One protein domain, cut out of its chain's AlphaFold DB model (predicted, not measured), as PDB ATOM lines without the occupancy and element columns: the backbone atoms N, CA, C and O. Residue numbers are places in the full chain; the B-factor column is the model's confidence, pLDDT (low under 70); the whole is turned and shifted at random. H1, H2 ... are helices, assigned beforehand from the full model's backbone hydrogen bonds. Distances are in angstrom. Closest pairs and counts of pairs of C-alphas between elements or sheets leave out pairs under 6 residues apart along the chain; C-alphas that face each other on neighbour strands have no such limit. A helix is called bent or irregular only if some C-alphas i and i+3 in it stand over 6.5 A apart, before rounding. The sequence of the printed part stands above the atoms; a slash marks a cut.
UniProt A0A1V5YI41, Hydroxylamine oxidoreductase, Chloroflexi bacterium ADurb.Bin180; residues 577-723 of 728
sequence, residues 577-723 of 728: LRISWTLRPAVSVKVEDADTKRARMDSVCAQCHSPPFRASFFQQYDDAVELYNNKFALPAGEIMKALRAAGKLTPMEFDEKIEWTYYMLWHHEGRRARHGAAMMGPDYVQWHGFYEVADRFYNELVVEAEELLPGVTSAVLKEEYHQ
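This is residues 577 to 723 of the 728 residues of the protein "Hydroxylamine oxidoreductase" of Chloroflexi bacterium ADurb.Bin180 (UniProt A0A1V5YI41). Three long helices, H2, H3 and H4, run lengthwise side by side in an elongated bundle: H3 and H4 form a tight helical hairpin, and the bent but nearly straight H2 runs along it. The short H1 lies beside the first part of H2a, near it but touching no helix, and the last stretch, residues 709 to 723, folds back from the end of H4. The printed part has 147 residues with four named helices, in the order H1, H2, H3, H4, and no named strand; the class is all helix. The whole is only just compact, close to loose, with a radius of gyration of the C-alphas of 17.3 A, and it spans 54 by 28 by 23 A.

Residues 577 to 593 hold no named element, but residues 581 to 582 pair with residues 589 to 590 in a short antiparallel pairing. H1, residues 594 to 605, begins at C-alpha 594, (54.623, 5.309, 150.348), and is 16.3 A long. H2, residues 611 to 645, was assigned as one helix by its hydrogen bonds but is bent, with C-alphas 631 and 634 7.0 A apart. Its arms are H2a, residues 611 to 631, 29.8 A long, and H2b, residues 634 to 645, 16.3 A long, at a shallow tilt of 21 degrees. H3, residues 657 to 679, is 32.2 A long; it is neither bent nor irregular, but only just: C-alphas 665 and 668 are 6.1 A apart. H4, residues 682 to 708, is 35.6 A long and ends at C-alpha 708, (20.698, -15.193, 147.508); it is only just irregular, with C-alphas 687 and 690 6.7 A apart.

H1 and H2a are close but not clearly touching, at a steep tilt of 46 degrees, opposite ways; their closest C-alphas, of Cys 605 and Arg 614, are 6.8 A apart. H1 is apart from H2b, H3 and H4. H2a touches H3 with residues 620 to 628 alone, at a shallow tilt of 7 degrees, opposite ways; the closest C-alphas are those of Tyr 621 and Ala 677, at 5.4 A. H2b touches H4, at a shallow tilt of 25 degrees, the same way; the closest C-alphas are those of Ile 639 and Ala 705, at 7.1 A, and H4 touches H2b with residues 697 to 708 alone. H3 and H4, a helical hairpin, touch with 43 pairs of C-alphas within 8 A, at a shallow tilt of 21 degrees; the closest, of Ala 673 and Gly 689, are 3.9 A apart. In H2a and H2b every O i to N i+4 pair is within hydrogen-bond range; the counts are 7 of 8 in H1, 16 of 19 in H3 and 16 of 23 in H4.

The two C-alphas farthest apart, of Gln 607 and Gly 647, are 55.2 A apart. The printed part has no cut. The link from H2 to H3, 11 residues, is long; those from H1 to H2 and from H3 to H4 are tight. The mean pLDDT of the printed part is 96.9, and no printed residue is under 70.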
ATOM      1  N   LEU A 577      56.588   7.464 140.875       94.69
ATOM      2  CA  LEU A 577      57.505   7.945 141.914       94.69
ATOM      3  C   LEU A 577      56.881   8.905 142.935       94.69
ATOM      4  O   LEU A 577      57.541   9.225 143.927       94.69
ATOM      5  N   ARG A 578      55.645   9.366 142.705       96.88
ATOM      6  CA  ARG A 578      54.907  10.307 143.571       96.88
ATOM      7  C   ARG A 578      53.544   9.765 144.032       96.88
ATOM      8  O   ARG A 578      52.719  10.517 144.538       96.88
ATOM      9  N   ILE A 579      53.295   8.468 143.852       97.00
ATOM     10  CA  ILE A 579      52.023   7.815 144.190       97.00
ATOM     11  C   ILE A 579      52.170   7.080 145.526       97.00
ATOM     12  O   ILE A 579      52.891   6.095 145.586       97.00
ATOM     13  N   SER A 580      51.500   7.518 146.597       97.12
ATOM     14  CA  SER A 580      51.552   6.831 147.906       97.12
ATOM     15  C   SER A 580      50.496   5.731 148.075       97.12
ATOM     16  O   SER A 580      50.679   4.826 148.883       97.12
ATOM     17  N   TRP A 581      49.398   5.809 147.322       97.75
ATOM     18  CA  TRP A 581      48.273   4.871 147.353       97.75
ATOM     19  C   TRP A 581      48.047   4.282 145.966       97.75
ATOM     20  O   TRP A 581      48.028   5.026 144.987       97.75
ATOM     21  N   THR A 582      47.813   2.973 145.870       95.25
ATOM     22  CA  THR A 582      47.213   2.402 144.659       95.25
ATOM     23  C   THR A 582      45.696   2.402 144.805       95.25
ATOM     24  O   THR A 582      45.153   1.715 145.669       95.25
ATOM     25  N   LEU A 583      45.024   3.190 143.960       96.44
ATOM     26  CA  LEU A 583      43.563   3.348 143.961       96.44
ATOM     27  C   LEU A 583      42.842   2.408 142.983       96.44
ATOM     28  O   LEU A 583      41.618   2.377 142.939       96.44
ATOM     29  N   ARG A 584      43.601   1.636 142.193       91.25
ATOM     30  CA  ARG A 584      43.082   0.652 141.232       91.25
ATOM     31  C   ARG A 584      42.314  -0.520 141.875       91.25
ATOM     32  O   ARG A 584      41.265  -0.876 141.341       91.25
ATOM     33  N   PRO A 585      42.822  -1.193 142.928       93.94
ATOM     34  CA  PRO A 585      42.156  -2.377 143.477       93.94
ATOM     35  C   PRO A 585      40.841  -2.050 144.200       93.94
ATOM     36  O   PRO A 585      40.586  -0.903 144.585       93.94
ATOM     37  N   ALA A 586      40.027  -3.087 144.432       96.19
ATOM     38  CA  ALA A 586      38.789  -2.978 145.200       96.19
ATOM     39  C   ALA A 586      39.047  -2.327 146.566       96.19
ATOM     40  O   ALA A 586      38.459  -1.292 146.862       96.19
ATOM     41  N   VAL A 587      40.030  -2.835 147.318       98.06
ATOM     42  CA  VAL A 587      40.560  -2.217 148.544       98.06
ATOM     43  C   VAL A 587      41.876  -1.515 148.217       98.06
ATOM     44  O   VAL A 587      42.821  -2.154 147.758       98.06
ATOM     45  N   SER A 588      41.944  -0.203 148.442       97.69
ATOM     46  CA  SER A 588      43.163   0.580 148.205       97.69
ATOM     47  C   SER A 588      44.234   0.243 149.232       97.69
ATOM     48  O   SER A 588      43.933   0.103 150.415       97.69
ATOM     49  N   VAL A 589      45.493   0.172 148.799       96.94
ATOM     50  CA  VAL A 589      46.636  -0.092 149.687       96.94
ATOM     51  C   VAL A 589      47.738   0.937 149.477       96.94
ATOM     52  O   VAL A 589      47.913   1.466 148.371       96.94
ATOM     53  N   LYS A 590      48.495   1.230 150.538       96.44
ATOM     54  CA  LYS A 590      49.720   2.018 150.408       96.44
ATOM     55  C   LYS A 590      50.741   1.211 149.614       96.44
ATOM     56  O   LYS A 590      50.871   0.002 149.794       96.44
ATOM     57  N   VAL A 591      51.427   1.873 148.689       95.19
ATOM     58  CA  VAL A 591      52.479   1.221 147.901       95.19
ATOM     59  C   VAL A 591      53.771   1.115 148.711       95.19
ATOM     60  O   VAL A 591      53.948   1.801 149.715       95.19
ATOM     61  N   GLU A 592      54.712   0.307 148.235       92.56
ATOM     62  CA  GLU A 592      56.082   0.318 148.753       92.56
ATOM     63  C   GLU A 592      56.682   1.733 148.678       92.56
ATOM     64  O   GLU A 592      56.444   2.468 147.707       92.56
ATOM     65  N   ASP A 593      57.422   2.116 149.720       95.00
ATOM     66  CA  ASP A 593      57.984   3.456 149.921       95.00
ATOM     67  C   ASP A 593      56.946   4.593 149.903       95.00
ATOM     68  O   ASP A 593      57.242   5.713 149.467       95.00
ATOM     69  N   ALA A 594      55.713   4.330 150.357       97.50
ATOM     70  CA  ALA A 594      54.623   5.309 150.348       97.50
ATOM     71  C   ALA A 594      54.999   6.651 150.992       97.50
ATOM     72  O   ALA A 594      54.638   7.691 150.440       97.50
ATOM     73  N   ASP A 595      55.754   6.648 152.094       97.81
ATOM     74  CA  ASP A 595      56.175   7.872 152.786       97.81
ATOM     75  C   ASP A 595      57.156   8.693 151.942       97.81
ATOM     76  O   ASP A 595      56.983   9.901 151.776       97.81
ATOM     77  N   THR A 596      58.130   8.039 151.303       97.62
ATOM     78  CA  THR A 596      59.053   8.690 150.361       97.62
ATOM     79  C   THR A 596      58.294   9.267 149.165       97.62
ATOM     80  O   THR A 596      58.537  10.402 148.749       97.62
ATOM     81  N   LYS A 597      57.339   8.517 148.605       97.75
ATOM     82  CA  LYS A 597      56.515   8.973 147.474       97.75
ATOM     83  C   LYS A 597      55.583  10.120 147.876       97.75
ATOM     84  O   LYS A 597      55.435  11.070 147.108       97.75
ATOM     85  N   ARG A 598      55.023  10.083 149.091       98.19
ATOM     86  CA  ARG A 598      54.238  11.179 149.678       98.19
ATOM     87  C   ARG A 598      55.099  12.422 149.854       98.19
ATOM     88  O   ARG A 598      54.676  13.480 149.410       98.19
ATOM     89  N   ALA A 599      56.308  12.301 150.401       98.06
ATOM     90  CA  ALA A 599      57.236  13.422 150.553       98.06
ATOM     91  C   ALA A 599      57.596  14.062 149.201       98.06
ATOM     92  O   ALA A 599      57.671  15.285 149.076       98.06
ATOM     93  N   ARG A 600      57.751  13.248 148.148       98.12
ATOM     94  CA  ARG A 600      57.971  13.760 146.791       98.12
ATOM     95  C   ARG A 600      56.762  14.529 146.260       98.12
ATOM     96  O   ARG A 600      56.952  15.607 145.708       98.12
ATOM     97  N   MET A 601      55.536  14.037 146.443       98.50
ATOM     98  CA  MET A 601      54.335  14.799 146.073       98.50
ATOM     99  C   MET A 601      54.214  16.081 146.908       98.50
ATOM    100  O   MET A 601      53.969  17.157 146.372       98.50
ATOM    101  N   ASP A 602      54.480  15.989 148.208       98.38
ATOM    102  CA  ASP A 602      54.438  17.111 149.140       98.38
ATOM    103  C   ASP A 602      55.402  18.241 148.744       98.38
ATOM    104  O   ASP A 602      55.040  19.415 148.845       98.38
ATOM    105  N   SER A 603      56.582  17.916 148.197       97.94
ATOM    106  CA  SER A 603      57.503  18.922 147.644       97.94
ATOM    107  C   SER A 603      56.955  19.663 146.421       97.94
ATOM    108  O   SER A 603      57.325  20.816 146.204       97.94
ATOM    109  N   VAL A 604      56.048  19.054 145.646       98.50
ATOM    110  CA  VAL A 604      55.347  19.747 144.557       98.50
ATOM    111  C   VAL A 604      54.339  20.718 145.153       98.50
ATOM    112  O   VAL A 604      54.329  21.898 144.809       98.50
ATOM    113  N   CYS A 605      53.532  20.242 146.104       98.38
ATOM    114  CA  CYS A 605      52.537  21.062 146.789       98.38
ATOM    115  C   CYS A 605      53.184  22.255 147.519       98.38
ATOM    116  O   CYS A 605      52.609  23.346 147.554       98.38
ATOM    117  N   ALA A 606      54.388  22.072 148.073       98.06
ATOM    118  CA  ALA A 606      55.144  23.093 148.801       98.06
ATOM    119  C   ALA A 606      55.511  24.318 147.953       98.06
ATOM    120  O   ALA A 606      55.742  25.388 148.511       98.06
ATOM    121  N   GLN A 607      55.530  24.195 146.620       98.19
ATOM    122  CA  GLN A 607      55.852  25.320 145.738       98.19
ATOM    123  C   GLN A 607      54.752  26.392 145.716       98.19
ATOM    124  O   GLN A 607      54.981  27.504 145.244       98.19
ATOM    125  N   CYS A 608      53.548  26.069 146.203       97.88
ATOM    126  CA  CYS A 608      52.400  26.979 146.171       97.88
ATOM    127  C   CYS A 608      51.617  27.039 147.493       97.88
ATOM    128  O   CYS A 608      50.980  28.056 147.769       97.88
ATOM    129  N   HIS A 609      51.651  25.987 148.316       98.25
ATOM    130  CA  HIS A 609      50.797  25.860 149.498       98.25
ATOM    131  C   HIS A 609      51.579  25.827 150.811       98.25
ATOM    132  O   HIS A 609      52.647  25.224 150.925       98.25
ATOM    133  N   SER A 610      50.992  26.430 151.846       98.38
ATOM    134  CA  SER A 610      51.563  26.443 153.191       98.38
ATOM    135  C   SER A 610      51.563  25.043 153.831       98.38
ATOM    136  O   SER A 610      50.740  24.194 153.476       98.38
ATOM    137  N   PRO A 611      52.455  24.767 154.802       98.38
ATOM    138  CA  PRO A 611      52.486  23.476 155.487       98.38
ATOM    139  C   PRO A 611      51.148  23.027 156.108       98.38
ATOM    140  O   PRO A 611      50.775  21.881 155.864       98.38
ATOM    141  N   PRO A 612      50.374  23.881 156.814       98.50
ATOM    142  CA  PRO A 612      49.092  23.458 157.387       98.50
ATOM    143  C   PRO A 612      48.063  23.039 156.333       98.50
ATOM    144  O   PRO A 612      47.317  22.084 156.546       98.50
ATOM    145  N   PHE A 613      48.040  23.721 155.183       98.50
ATOM    146  CA  PHE A 613      47.136  23.380 154.085       98.50
ATOM    147  C   PHE A 613      47.447  21.986 153.533       98.50
ATOM    148  O   PHE A 613      46.551  21.156 153.415       98.50
ATOM    149  N   ARG A 614      48.725  21.712 153.244       98.19
ATOM    150  CA  ARG A 614      49.168  20.424 152.687       98.19
ATOM    151  C   ARG A 614      48.914  19.270 153.651       98.19
ATOM    152  O   ARG A 614      48.374  18.250 153.238       98.19
ATOM    153  N   ALA A 615      49.239  19.456 154.931       98.44
ATOM    154  CA  ALA A 615      48.977  18.458 155.965       98.44
ATOM    155  C   ALA A 615      47.478  18.135 156.074       98.44
ATOM    156  O   ALA A 615      47.100  16.969 156.080       98.44
ATOM    157  N   SER A 616      46.623  19.165 156.079       98.56
ATOM    158  CA  SER A 616      45.167  18.985 156.148       98.56
ATOM    159  C   SER A 616      44.617  18.265 154.916       98.56
ATOM    160  O   SER A 616      43.814  17.350 155.057       98.56
ATOM    161  N   PHE A 617      45.071  18.642 153.716       98.62
ATOM    162  CA  PHE A 617      44.671  17.977 152.474       98.62
ATOM    163  C   PHE A 617      45.031  16.489 152.494       98.62
ATOM    164  O   PHE A 617      44.198  15.639 152.195       98.62
ATOM    165  N   PHE A 618      46.266  16.167 152.875       98.62
ATOM    166  CA  PHE A 618      46.732  14.789 152.901       98.62
ATOM    167  C   PHE A 618      46.030  13.931 153.950       98.62
ATOM    168  O   PHE A 618      45.757  12.773 153.649       98.62
ATOM    169  N   GLN A 619      45.694  14.497 155.114       98.62
ATOM    170  CA  GLN A 619      44.868  13.812 156.106       98.62
ATOM    171  C   GLN A 619      43.470  13.526 155.550       98.62
ATOM    172  O   GLN A 619      43.041  12.383 155.563       98.62
ATOM    173  N   GLN A 620      42.797  14.530 154.976       98.62
ATOM    174  CA  GLN A 620      41.457  14.353 154.397       98.62
ATOM    175  C   GLN A 620      41.439  13.329 153.257       98.62
ATOM    176  O   GLN A 620      40.485  12.566 153.120       98.62
ATOM    177  N   TYR A 621      42.488  13.308 152.433       98.62
ATOM    178  CA  TYR A 621      42.636  12.307 151.386       98.62
ATOM    179  C   TYR A 621      42.783  10.897 151.972       98.62
ATOM    180  O   TYR A 621      42.087   9.983 151.531       98.62
ATOM    181  N   ASP A 622      43.650  10.722 152.971       98.75
ATOM    182  CA  ASP A 622      43.851   9.427 153.623       98.75
ATOM    183  C   ASP A 622      42.556   8.960 154.325       98.75
ATOM    184  O   ASP A 622      42.120   7.833 154.089       98.75
ATOM    185  N   ASP A 623      41.867   9.851 155.047       98.69
ATOM    186  CA  ASP A 623      40.575   9.583 155.694       98.69
ATOM    187  C   ASP A 623      39.507   9.136 154.685       98.69
ATOM    188  O   ASP A 623      38.741   8.210 154.950       98.69
ATOM    189  N   ALA A 624      39.444   9.763 153.504       98.62
ATOM    190  CA  ALA A 624      38.491   9.385 152.461       98.62
ATOM    191  C   ALA A 624      38.786   7.986 151.889       98.62
ATOM    192  O   ALA A 624      37.866   7.198 151.658       98.62
ATOM    193  N   VAL A 625      40.061   7.651 151.673       98.75
ATOM    194  CA  VAL A 625      40.455   6.313 151.205       98.75
ATOM    195  C   VAL A 625      40.125   5.254 152.257       98.75
ATOM    196  O   VAL A 625      39.572   4.206 151.917       98.75
ATOM    197  N   GLU A 626      40.417   5.532 153.527       98.56
ATOM    198  CA  GLU A 626      40.125   4.633 154.643       98.56
ATOM    199  C   GLU A 626      38.622   4.467 154.875       98.56
ATOM    200  O   GLU A 626      38.160   3.338 155.035       98.56
ATOM    201  N   LEU A 627      37.840   5.549 154.800       98.38
ATOM    202  CA  LEU A 627      36.380   5.498 154.856       98.38
ATOM    203  C   LEU A 627      35.835   4.563 153.779       98.38
ATOM    204  O   LEU A 627      35.055   3.666 154.086       98.38
ATOM    205  N   TYR A 628      36.256   4.742 152.526       98.62
ATOM    206  CA  TYR A 628      35.821   3.871 151.441       98.62
ATOM    207  C   TYR A 628      36.208   2.403 151.698       98.62
ATOM    208  O   TYR A 628      35.378   1.500 151.557       98.62
ATOM    209  N   ASN A 629      37.463   2.162 152.086       98.56
ATOM    210  CA  ASN A 629      37.980   0.815 152.309       98.56
ATOM    211  C   ASN A 629      37.204   0.089 153.413       98.56
ATOM    212  O   ASN A 629      36.744  -1.031 153.197       98.56
ATOM    213  N   ASN A 630      37.056   0.738 154.569       98.00
ATOM    214  CA  ASN A 630      36.502   0.135 155.777       98.00
ATOM    215  C   ASN A 630      34.978   0.046 155.731       98.00
ATOM    216  O   ASN A 630      34.422  -0.962 156.140       98.00
ATOM    217  N   LYS A 631      34.297   1.074 155.211       97.81
ATOM    218  CA  LYS A 631      32.830   1.113 155.191       97.81
ATOM    219  C   LYS A 631      32.216   0.365 154.013       97.81
ATOM    220  O   LYS A 631      31.069  -0.042 154.104       97.81
ATOM    221  N   PHE A 632      32.913   0.231 152.885       98.38
ATOM    222  CA  PHE A 632      32.287  -0.303 151.670       98.38
ATOM    223  C   PHE A 632      33.056  -1.477 151.079       98.38
ATOM    224  O   PHE A 632      32.488  -2.555 150.928       98.38
ATOM    225  N   ALA A 633      34.341  -1.310 150.762       98.31
ATOM    226  CA  ALA A 633      35.065  -2.325 149.994       98.31
ATOM    227  C   ALA A 633      35.311  -3.629 150.761       98.31
ATOM    228  O   ALA A 633      35.084  -4.705 150.210       98.31
ATOM    229  N   LEU A 634      35.777  -3.540 152.012       98.25
ATOM    230  CA  LEU A 634      36.005  -4.714 152.856       98.25
ATOM    231  C   LEU A 634      34.683  -5.453 153.140       98.25
ATOM    232  O   LEU A 634      34.604  -6.629 152.775       98.25
ATOM    233  N   PRO A 635      33.617  -4.789 153.633       98.06
ATOM    234  CA  PRO A 635      32.324  -5.442 153.826       98.06
ATOM    235  C   PRO A 635      31.725  -6.066 152.560       98.06
ATOM    236  O   PRO A 635      31.220  -7.188 152.594       98.06
ATOM    237  N   ALA A 636      31.806  -5.377 151.417       98.44
ATOM    238  CA  ALA A 636      31.322  -5.916 150.148       98.44
ATOM    239  C   ALA A 636      32.091  -7.186 149.749       98.44
ATOM    240  O   ALA A 636      31.490  -8.180 149.341       98.44
ATOM    241  N   GLY A 637      33.417  -7.182 149.919       97.94
ATOM    242  CA  GLY A 637      34.255  -8.354 149.675       97.94
ATOM    243  C   GLY A 637      33.927  -9.532 150.598       97.94
ATOM    244  O   GLY A 637      33.923 -10.680 150.149       97.94
ATOM    245  N   GLU A 638      33.609  -9.272 151.868       98.00
ATOM    246  CA  GLU A 638      33.186 -10.299 152.826       98.00
ATOM    247  C   GLU A 638      31.846 -10.937 152.449       98.00
ATOM    248  O   GLU A 638      31.737 -12.166 152.464       98.00
ATOM    249  N   ILE A 639      30.865 -10.130 152.030       98.38
ATOM    250  CA  ILE A 639      29.569 -10.612 151.533       98.38
ATOM    251  C   ILE A 639      29.774 -11.519 150.314       98.38
ATOM    252  O   ILE A 639      29.312 -12.662 150.307       98.38
ATOM    253  N   MET A 640      30.532 -11.060 149.312       98.06
ATOM    254  CA  MET A 640      30.814 -11.850 148.107       98.06
ATOM    255  C   MET A 640      31.534 -13.161 148.442       98.06
ATOM    256  O   MET A 640      31.189 -14.222 147.920       98.06
ATOM    257  N   LYS A 641      32.505 -13.122 149.363       97.12
ATOM    258  CA  LYS A 641      33.214 -14.319 149.830       97.12
ATOM    259  C   LYS A 641      32.277 -15.304 150.533       97.12
ATOM    260  O   LYS A 641      32.396 -16.507 150.300       97.12
ATOM    261  N   ALA A 642      31.361 -14.822 151.370       97.94
ATOM    262  CA  ALA A 642      30.387 -15.662 152.063       97.94
ATOM    263  C   ALA A 642      29.418 -16.340 151.082       97.94
ATOM    264  O   ALA A 642      29.157 -17.537 151.210       97.94
ATOM    265  N   LEU A 643      28.953 -15.616 150.058       98.19
ATOM    266  CA  LEU A 643      28.109 -16.172 148.997       98.19
ATOM    267  C   LEU A 643      28.833 -17.269 148.202       98.19
ATOM    268  O   LEU A 643      28.274 -18.353 148.015       98.19
ATOM    269  N   ARG A 644      30.099 -17.045 147.809       96.69
ATOM    270  CA  ARG A 644      30.922 -18.083 147.156       96.69
ATOM    271  C   ARG A 644      31.106 -19.304 148.059       96.69
ATOM    272  O   ARG A 644      30.916 -20.431 147.612       96.69
ATOM    273  N   ALA A 645      31.422 -19.098 149.338       97.06
ATOM    274  CA  ALA A 645      31.608 -20.189 150.299       97.06
ATOM    275  C   ALA A 645      30.327 -21.012 150.530       97.06
ATOM    276  O   ALA A 645      30.405 -22.214 150.775       97.06
ATOM    277  N   ALA A 646      29.156 -20.383 150.419       97.31
ATOM    278  CA  ALA A 646      27.854 -21.037 150.510       97.31
ATOM    279  C   ALA A 646      27.390 -21.690 149.190       97.31
ATOM    280  O   ALA A 646      26.271 -22.206 149.134       97.31
ATOM    281  N   GLY A 647      28.209 -21.657 148.131       96.88
ATOM    282  CA  GLY A 647      27.867 -22.210 146.816       96.88
ATOM    283  C   GLY A 647      26.735 -21.462 146.109       96.88
ATOM    284  O   GLY A 647      26.013 -22.059 145.317       96.88
ATOM    285  N   LYS A 648      26.537 -20.177 146.438       97.19
ATOM    286  CA  LYS A 648      25.498 -19.323 145.839       97.19
ATOM    287  C   LYS A 648      25.927 -18.645 144.548       97.19
ATOM    288  O   LYS A 648      25.057 -18.143 143.851       97.19
ATOM    289  N   LEU A 649      27.229 -18.632 144.280       96.38
ATOM    290  CA  LEU A 649      27.830 -18.102 143.062       96.38
ATOM    291  C   LEU A 649      28.616 -19.215 142.379       96.38
ATOM    292  O   LEU A 649      29.253 -20.027 143.069       96.38
ATOM    293  N   THR A 650      28.585 -19.263 141.053       92.88
ATOM    294  CA  THR A 650      29.378 -20.228 140.300       92.88
ATOM    295  C   THR A 650      30.869 -19.840 140.293       92.88
ATOM    296  O   THR A 650      31.273 -18.786 140.798       92.88
ATOM    297  N   PRO A 651      31.755 -20.728 139.801       88.69
ATOM    298  CA  PRO A 651      33.148 -20.372 139.543       88.69
ATOM    299  C   PRO A 651      33.345 -19.454 138.330       88.69
ATOM    300  O   PRO A 651      34.452 -18.944 138.159       88.69
ATOM    301  N   MET A 652      32.343 -19.319 137.452       87.25
ATOM    302  CA  MET A 652      32.393 -18.356 136.354       87.25
ATOM    303  C   MET A 652      32.284 -16.947 136.948       87.25
ATOM    304  O   MET A 652      31.706 -16.769 138.011       87.25
ATOM    305  N   GLU A 653      32.933 -15.969 136.322       86.12
ATOM    306  CA  GLU A 653      32.821 -14.569 136.734       86.12
ATOM    307  C   GLU A 653      31.893 -13.839 135.762       86.12
ATOM    308  O   GLU A 653      31.958 -14.068 134.550       86.12
ATOM    309  N   PHE A 654      31.098 -12.916 136.297       90.38
ATOM    310  CA  PHE A 654      30.117 -12.092 135.595       90.38
ATOM    311  C   PHE A 654      28.918 -12.854 135.008       90.38
ATOM    312  O   PHE A 654      28.240 -12.322 134.121       90.38
ATOM    313  N   ASP A 655      28.606 -14.055 135.498       91.06
ATOM    314  CA  ASP A 655      27.387 -14.782 135.123       91.06
ATOM    315  C   ASP A 655      26.208 -14.494 136.066       91.06
ATOM    316  O   ASP A 655      25.051 -14.672 135.667       91.06
ATOM    317  N   GLU A 656      26.461 -13.947 137.260       95.25
ATOM    318  CA  GLU A 656      25.409 -13.496 138.173       95.25
ATOM    319  C   GLU A 656      25.324 -11.970 138.309       95.25
ATOM    320  O   GLU A 656      26.321 -11.249 138.350       95.25
ATOM    321  N   LYS A 657      24.094 -11.457 138.459       96.81
ATOM    322  CA  LYS A 657      23.813 -10.013 138.572       96.81
ATOM    323  C   LYS A 657      24.634  -9.331 139.675       96.81
ATOM    324  O   LYS A 657      25.185  -8.259 139.445       96.81
ATOM    325  N   ILE A 658      24.763  -9.972 140.837       98.06
ATOM    326  CA  ILE A 658      25.469  -9.398 141.988       98.06
ATOM    327  C   ILE A 658      26.968  -9.201 141.739       98.06
ATOM    328  O   ILE A 658      27.580  -8.310 142.324       98.06
ATOM    329  N   GLU A 659      27.572  -9.976 140.837       95.94
ATOM    330  CA  GLU A 659      28.975  -9.795 140.464       95.94
ATOM    331  C   GLU A 659      29.176  -8.502 139.666       95.94
ATOM    332  O   GLU A 659      30.148  -7.783 139.902       95.94
ATOM    333  N   TRP A 660      28.215  -8.146 138.805       96.19
ATOM    334  CA  TRP A 660      28.179  -6.850 138.125       96.19
ATOM    335  C   TRP A 660      27.957  -5.706 139.114       96.19
ATOM    336  O   TRP A 660      28.680  -4.710 139.061       96.19
ATOM    337  N   THR A 661      27.017  -5.859 140.051       98.44
ATOM    338  CA  THR A 661      26.763  -4.887 141.127       98.44
ATOM    339  C   THR A 661      28.029  -4.632 141.949       98.44
ATOM    340  O   THR A 661      28.429  -3.484 142.158       98.44
ATOM    341  N   TYR A 662      28.710  -5.703 142.368       98.00
ATOM    342  CA  TYR A 662      29.974  -5.626 143.094       98.00
ATOM    343  C   TYR A 662      31.071  -4.963 142.254       98.00
ATOM    344  O   TYR A 662      31.769  -4.083 142.756       98.00
ATOM    345  N   TYR A 663      31.211  -5.338 140.978       96.12
ATOM    346  CA  TYR A 663      32.185  -4.724 140.074       96.12
ATOM    347  C   TYR A 663      31.961  -3.219 139.934       96.12
ATOM    348  O   TYR A 663      32.892  -2.452 140.157       96.12
ATOM    349  N   MET A 664      30.733  -2.771 139.660       96.94
ATOM    350  CA  MET A 664      30.410  -1.343 139.530       96.94
ATOM    351  C   MET A 664      30.709  -0.559 140.815       96.94
ATOM    352  O   MET A 664      31.290   0.531 140.742       96.94
ATOM    353  N   LEU A 665      30.407  -1.152 141.976       98.38
ATOM    354  CA  LEU A 665      30.674  -0.560 143.286       98.38
ATOM    355  C   LEU A 665      32.149  -0.203 143.468       98.38
ATOM    356  O   LEU A 665      32.479   0.919 143.853       98.38
ATOM    357  N   TRP A 666      33.058  -1.146 143.206       97.31
ATOM    358  CA  TRP A 666      34.474  -0.917 143.491       97.31
ATOM    359  C   TRP A 666      35.250  -0.355 142.295       97.31
ATOM    360  O   TRP A 666      36.150   0.469 142.496       97.31
ATOM    361  N   HIS A 667      34.929  -0.797 141.073       95.69
ATOM    362  CA  HIS A 667      35.644  -0.456 139.840       95.69
ATOM    363  C   HIS A 667      35.294   0.950 139.365       95.69
ATOM    364  O   HIS A 667      36.194   1.715 139.040       95.69
ATOM    365  N   HIS A 668      34.011   1.316 139.362       96.19
ATOM    366  CA  HIS A 668      33.583   2.641 138.920       96.19
ATOM    367  C   HIS A 668      33.499   3.606 140.090       96.19
ATOM    368  O   HIS A 668      34.327   4.500 140.236       96.19
ATOM    369  N   GLU A 669      32.508   3.434 140.952       97.75
ATOM    370  CA  GLU A 669      32.146   4.437 141.961       97.75
ATOM    371  C   GLU A 669      33.225   4.575 143.030       97.75
ATOM    372  O   GLU A 669      33.654   5.679 143.369       97.75
ATOM    373  N   GLY A 670      33.739   3.442 143.505       97.94
ATOM    374  CA  GLY A 670      34.801   3.405 144.493       97.94
ATOM    375  C   GLY A 670      36.101   4.016 143.995       97.94
ATOM    376  O   GLY A 670      36.776   4.749 144.727       97.94
ATOM    377  N   ARG A 671      36.487   3.756 142.740       97.69
ATOM    378  CA  ARG A 671      37.638   4.444 142.143       97.69
ATOM    379  C   ARG A 671      37.351   5.934 141.957       97.69
ATOM    380  O   ARG A 671      38.222   6.724 142.314       97.69
ATOM    381  N   ARG A 672      36.172   6.334 141.471       97.25
ATOM    382  CA  ARG A 672      35.787   7.748 141.301       97.25
ATOM    383  C   ARG A 672      35.883   8.539 142.599       97.25
ATOM    384  O   ARG A 672      36.593   9.540 142.624       97.25
ATOM    385  N   ALA A 673      35.298   8.028 143.682       98.12
ATOM    386  CA  ALA A 673      35.341   8.661 144.999       98.12
ATOM    387  C   ALA A 673      36.784   8.925 145.466       98.12
ATOM    388  O   ALA A 673      37.141  10.037 145.864       98.12
ATOM    389  N   ARG A 674      37.646   7.904 145.365       98.38
ATOM    390  CA  ARG A 674      39.041   7.977 145.824       98.38
ATOM    391  C   ARG A 674      39.912   8.864 144.932       98.38
ATOM    392  O   ARG A 674      40.744   9.609 145.446       98.38
ATOM    393  N   HIS A 675      39.719   8.825 143.612       98.44
ATOM    394  CA  HIS A 675      40.417   9.732 142.697       98.44
ATOM    395  C   HIS A 675      39.952  11.181 142.882       98.44
ATOM    396  O   HIS A 675      40.791  12.082 142.900       98.44
ATOM    397  N   GLY A 676      38.650  11.413 143.088       98.12
ATOM    398  CA  GLY A 676      38.102  12.730 143.410       98.12
ATOM    399  C   GLY A 676      38.781  13.320 144.646       98.12
ATOM    400  O   GLY A 676      39.251  14.459 144.616       98.12
ATOM    401  N   ALA A 677      38.941  12.509 145.699       98.25
ATOM    402  CA  ALA A 677      39.622  12.920 146.926       98.25
ATOM    403  C   ALA A 677      41.104  13.252 146.674       98.25
ATOM    404  O   ALA A 677      41.606  14.265 147.160       98.25
ATOM    405  N   ALA A 678      41.790  12.447 145.856       98.19
ATOM    406  CA  ALA A 678      43.210  12.618 145.548       98.19
ATOM    407  C   ALA A 678      43.542  13.900 144.759       98.19
ATOM    408  O   ALA A 678      44.683  14.360 144.798       98.19
ATOM    409  N   MET A 679      42.584  14.463 144.016       98.06
ATOM    410  CA  MET A 679      42.822  15.585 143.093       98.06
ATOM    411  C   MET A 679      41.881  16.780 143.317       98.06
ATOM    412  O   MET A 679      41.796  17.666 142.469       98.06
ATOM    413  N   MET A 680      41.234  16.849 144.488       96.81
ATOM    414  CA  MET A 680      40.328  17.938 144.888       96.81
ATOM    415  C   MET A 680      39.135  18.135 143.938       96.81
ATOM    416  O   MET A 680      38.780  19.271 143.612       96.81
ATOM    417  N   GLY A 681      38.523  17.030 143.512       97.88
ATOM    418  CA  GLY A 681      37.263  17.022 142.776       97.88
ATOM    419  C   GLY A 681      36.071  16.761 143.697       97.88
ATOM    420  O   GLY A 681      35.780  15.595 143.967       97.88
ATOM    421  N   PRO A 682      35.402  17.794 144.243       97.81
ATOM    422  CA  PRO A 682      34.344  17.601 145.231       97.81
ATOM    423  C   PRO A 682      33.118  16.872 144.670       97.81
ATOM    424  O   PRO A 682      32.472  16.134 145.414       97.81
ATOM    425  N   ASP A 683      32.800  17.043 143.386       98.19
ATOM    426  CA  ASP A 683      31.636  16.395 142.776       98.19
ATOM    427  C   ASP A 683      31.907  14.903 142.554       98.19
ATOM    428  O   ASP A 683      31.083  14.052 142.888       98.19
ATOM    429  N   TYR A 684      33.133  14.574 142.133       98.06
ATOM    430  CA  TYR A 684      33.600  13.192 142.022       98.06
ATOM    431  C   TYR A 684      33.803  12.484 143.360       98.06
ATOM    432  O   TYR A 684      33.696  11.261 143.417       98.06
ATOM    433  N   VAL A 685      34.056  13.223 144.443       98.06
ATOM    434  CA  VAL A 685      34.000  12.662 145.801       98.06
ATOM    435  C   VAL A 685      32.559  12.350 146.184       98.06
ATOM    436  O   VAL A 685      32.294  11.264 146.694       98.06
ATOM    437  N   GLN A 686      31.635  13.283 145.957       98.00
ATOM    438  CA  GLN A 686      30.270  13.190 146.461       98.00
ATOM    439  C   GLN A 686      29.328  12.494 145.478       98.00
ATOM    440  O   GLN A 686      28.968  11.340 145.694       98.00
ATOM    441  N   TRP A 687      28.895  13.195 144.431       97.94
ATOM    442  CA  TRP A 687      27.756  12.810 143.597       97.94
ATOM    443  C   TRP A 687      28.086  11.723 142.582       97.94
ATOM    444  O   TRP A 687      27.245  10.866 142.358       97.94
ATOM    445  N   HIS A 688      29.314  11.694 142.059       96.75
ATOM    446  CA  HIS A 688      29.804  10.598 141.210       96.75
ATOM    447  C   HIS A 688      30.621   9.544 141.977       96.75
ATOM    448  O   HIS A 688      31.159   8.615 141.373       96.75
ATOM    449  N   GLY A 689      30.765   9.723 143.294       97.50
ATOM    450  CA  GLY A 689      31.583   8.895 144.173       97.50
ATOM    451  C   GLY A 689      30.759   8.291 145.302       97.50
ATOM    452  O   GLY A 689      29.962   7.389 145.076       97.50
ATOM    453  N   PHE A 690      30.949   8.779 146.529       98.56
ATOM    454  CA  PHE A 690      30.367   8.200 147.744       98.56
ATOM    455  C   PHE A 690      28.840   8.086 147.737       98.56
ATOM    456  O   PHE A 690      28.319   7.171 148.370       98.56
ATOM    457  N   TYR A 691      28.126   8.982 147.050       98.38
ATOM    458  CA  TYR A 691      26.679   8.862 146.877       98.38
ATOM    459  C   TYR A 691      26.323   7.589 146.102       98.38
ATOM    460  O   TYR A 691      25.545   6.779 146.598       98.38
ATOM    461  N   GLU A 692      26.939   7.383 144.936       98.31
ATOM    462  CA  GLU A 692      26.706   6.195 144.112       98.31
ATOM    463  C   GLU A 692      27.230   4.929 144.807       98.31
ATOM    464  O   GLU A 692      26.503   3.944 144.864       98.31
ATOM    465  N   VAL A 693      28.405   4.981 145.460       98.56
ATOM    466  CA  VAL A 693      28.921   3.861 146.278       98.56
ATOM    467  C   VAL A 693      27.906   3.449 147.345       98.56
ATOM    468  O   VAL A 693      27.667   2.262 147.554       98.56
ATOM    469  N   ALA A 694      27.324   4.418 148.059       98.25
ATOM    470  CA  ALA A 694      26.343   4.132 149.094       98.25
ATOM    471  C   ALA A 694      25.056   3.553 148.494       98.25
ATOM    472  O   ALA A 694      24.569   2.539 148.989       98.25
ATOM    473  N   ASP A 695      24.525   4.156 147.433       98.12
ATOM    474  CA  ASP A 695      23.331   3.662 146.743       98.12
ATOM    475  C   ASP A 695      23.519   2.208 146.281       98.12
ATOM    476  O   ASP A 695      22.774   1.318 146.700       98.12
ATOM    477  N   ARG A 696      24.608   1.936 145.555       98.44
ATOM    478  CA  ARG A 696      24.993   0.604 145.074       98.44
ATOM    479  C   ARG A 696      25.169  -0.392 146.215       98.44
ATOM    480  O   ARG A 696      24.706  -1.525 146.127       98.44
ATOM    481  N   PHE A 697      25.812   0.011 147.311       98.44
ATOM    482  CA  PHE A 697      26.025  -0.874 148.453       98.44
ATOM    483  C   PHE A 697      24.706  -1.234 149.148       98.44
ATOM    484  O   PHE A 697      24.410  -2.409 149.357       98.44
ATOM    485  N   TYR A 698      23.905  -0.236 149.528       97.50
ATOM    486  CA  TYR A 698      22.752  -0.446 150.409       97.50
ATOM    487  C   TYR A 698      21.479  -0.874 149.682       97.50
ATOM    488  O   TYR A 698      20.679  -1.607 150.272       97.50
ATOM    489  N   ASN A 699      21.269  -0.393 148.455       97.31
ATOM    490  CA  ASN A 699      20.035  -0.616 147.705       97.31
ATOM    491  C   ASN A 699      20.166  -1.732 146.662       97.31
ATOM    492  O   ASN A 699      19.147  -2.310 146.295       97.31
ATOM    493  N   GLU A 700      21.386  -2.072 146.234       98.44
ATOM    494  CA  GLU A 700      21.624  -3.161 145.279       98.44
ATOM    495  C   GLU A 700      22.361  -4.331 145.946       98.44
ATOM    496  O   GLU A 700      21.738  -5.354 146.222       98.44
ATOM    497  N   LEU A 701      23.645  -4.177 146.300       98.56
ATOM    498  CA  LEU A 701      24.491  -5.284 146.774       98.56
ATOM    499  C   LEU A 701      23.904  -5.992 148.002       98.56
ATOM    500  O   LEU A 701      23.808  -7.217 148.027       98.56
ATOM    501  N   VAL A 702      23.504  -5.231 149.025       97.75
ATOM    502  CA  VAL A 702      22.921  -5.790 150.255       97.75
ATOM    503  C   VAL A 702      21.598  -6.504 149.979       97.75
ATOM    504  O   VAL A 702      21.343  -7.550 150.568       97.75
ATOM    505  N   VAL A 703      20.757  -5.958 149.099       97.50
ATOM    506  CA  VAL A 703      19.453  -6.552 148.768       97.50
ATOM    507  C   VAL A 703      19.650  -7.863 148.011       97.50
ATOM    508  O   VAL A 703      19.123  -8.890 148.424       97.50
ATOM    509  N   GLU A 704      20.478  -7.850 146.967       98.50
ATOM    510  CA  GLU A 704      20.784  -9.029 146.153       98.50
ATOM    511  C   GLU A 704      21.459 -10.133 146.978       98.50
ATOM    512  O   GLU A 704      21.148 -11.314 146.826       98.50
ATOM    513  N   ALA A 705      22.348  -9.765 147.906       98.31
ATOM    514  CA  ALA A 705      22.993 -10.722 148.795       98.31
ATOM    515  C   ALA A 705      21.993 -11.419 149.732       98.31
ATOM    516  O   ALA A 705      22.069 -12.635 149.912       98.31
ATOM    517  N   GLU A 706      21.044 -10.674 150.303       97.62
ATOM    518  CA  GLU A 706      19.994 -11.221 151.172       97.62
ATOM    519  C   GLU A 706      18.986 -12.092 150.408       97.62
ATOM    520  O   GLU A 706      18.498 -13.082 150.951       97.62
ATOM    521  N   GLU A 707      18.710 -11.785 149.138       97.69
ATOM    522  CA  GLU A 707      17.900 -12.645 148.264       97.69
ATOM    523  C   GLU A 707      18.591 -13.990 147.981       97.69
ATOM    524  O   GLU A 707      17.946 -15.041 147.996       97.69
ATOM    525  N   LEU A 708      19.911 -13.982 147.765       97.81
ATOM    526  CA  LEU A 708      20.698 -15.193 147.508       97.81
ATOM    527  C   LEU A 708      20.916 -16.042 148.771       97.81
ATOM    528  O   LEU A 708      20.855 -17.283 148.722       97.81
ATOM    529  N   LEU A 709      21.190 -15.386 149.900       98.00
ATOM    530  CA  LEU A 709      21.435 -16.009 151.197       98.00
ATOM    531  C   LEU A 709      20.921 -15.111 152.339       98.00
ATOM    532  O   LEU A 709      21.665 -14.262 152.835       98.00
ATOM    533  N   PRO A 710      19.685 -15.341 152.816       97.62
ATOM    534  CA  PRO A 710      19.130 -14.573 153.924       97.62
ATOM    535  C   PRO A 710      20.029 -14.609 155.170       97.62
ATOM    536  O   PRO A 710      20.458 -15.676 155.617       97.62
ATOM    537  N   GLY A 711      20.296 -13.438 155.740       95.88
ATOM    538  CA  GLY A 711      21.145 -13.211 156.906       95.88
ATOM    539  C   GLY A 711      22.624 -12.960 156.598       95.88
ATOM    540  O   GLY A 711      23.357 -12.600 157.523       95.88
ATOM    541  N   VAL A 712      23.082 -13.109 155.348       97.38
ATOM    542  CA  VAL A 712      24.510 -12.995 154.987       97.38
ATOM    543  C   VAL A 712      25.104 -11.617 155.292       97.38
ATOM    544  O   VAL A 712      26.281 -11.516 155.632       97.38
ATOM    545  N   THR A 713      24.298 -10.553 155.252       96.38
ATOM    546  CA  THR A 713      24.756  -9.176 155.501       96.38
ATOM    547  C   THR A 713      24.672  -8.768 156.975       96.38
ATOM    548  O   THR A 713      25.149  -7.701 157.358       96.38
ATOM    549  N   SER A 714      24.107  -9.616 157.842       93.12
ATOM    550  CA  SER A 714      23.804  -9.263 159.237       93.12
ATOM    551  C   SER A 714      25.033  -8.933 160.084       93.12
ATOM    552  O   SER A 714      24.911  -8.160 161.032       93.12
ATOM    553  N   ALA A 715      26.189  -9.544 159.810       91.81
ATOM    554  CA  ALA A 715      27.426  -9.241 160.534       91.81
ATOM    555  C   ALA A 715      27.947  -7.847 160.157       91.81
ATOM    556  O   ALA A 715      28.115  -7.004 161.034       91.81
ATOM    557  N   VAL A 716      28.061  -7.594 158.850       92.81
ATOM    558  CA  VAL A 716      28.471  -6.314 158.260       92.81
ATOM    559  C   VAL A 716      27.572  -5.164 158.719       92.81
ATOM    560  O   VAL A 716      28.046  -4.141 159.203       92.81
ATOM    561  N   LEU A 717      26.248  -5.323 158.635       93.31
ATOM    562  CA  LEU A 717      25.310  -4.238 158.943       93.31
ATOM    563  C   LEU A 717      25.247  -3.865 160.435       93.31
ATOM    564  O   LEU A 717      24.656  -2.840 160.776       93.31
ATOM    565  N   LYS A 718      25.840  -4.668 161.328       92.12
ATOM    566  CA  LYS A 718      25.946  -4.355 162.764       92.12
ATOM    567  C   LYS A 718      27.145  -3.475 163.099       92.12
ATOM    568  O   LYS A 718      27.178  -2.913 164.198       92.12
ATOM    569  N   GLU A 719      28.117  -3.355 162.200       92.38
ATOM    570  CA  GLU A 719      29.277  -2.493 162.404       92.38
ATOM    571  C   GLU A 719      28.863  -1.021 162.504       92.38
ATOM    572  O   GLU A 719      27.900  -0.583 161.870       92.38
ATOM    573  N   GLU A 720      29.616  -0.244 163.289       90.50
ATOM    574  CA  GLU A 720      29.315   1.156 163.626       90.50
ATOM    575  C   GLU A 720      28.977   2.010 162.393       90.50
ATOM    576  O   GLU A 720      27.999   2.760 162.396       90.50
ATOM    577  N   TYR A 721      29.716   1.832 161.294       90.12
ATOM    578  CA  TYR A 721      29.527   2.586 160.053       90.12
ATOM    579  C   TYR A 721      28.144   2.433 159.400       90.12
ATOM    580  O   TYR A 721      27.748   3.303 158.608       90.12
ATOM    581  N   HIS A 722      27.432   1.346 159.699       93.56
ATOM    582  CA  HIS A 722      26.188   0.944 159.045       93.56
ATOM    583  C   HIS A 722      24.944   1.122 159.928       93.56
ATOM    584  O   HIS A 722      23.826   1.069 159.414       93.56
ATOM    585  N   GLN A 723      25.112   1.427 161.220       86.06
ATOM    586  CA  GLN A 723      24.021   1.498 162.207       86.06
ATOM    587  C   GLN A 723      22.999   2.622 161.969       86.06
ATOM    588  O   GLN A 723      21.930   2.628 162.578       86.06
TER     589      GLN A 723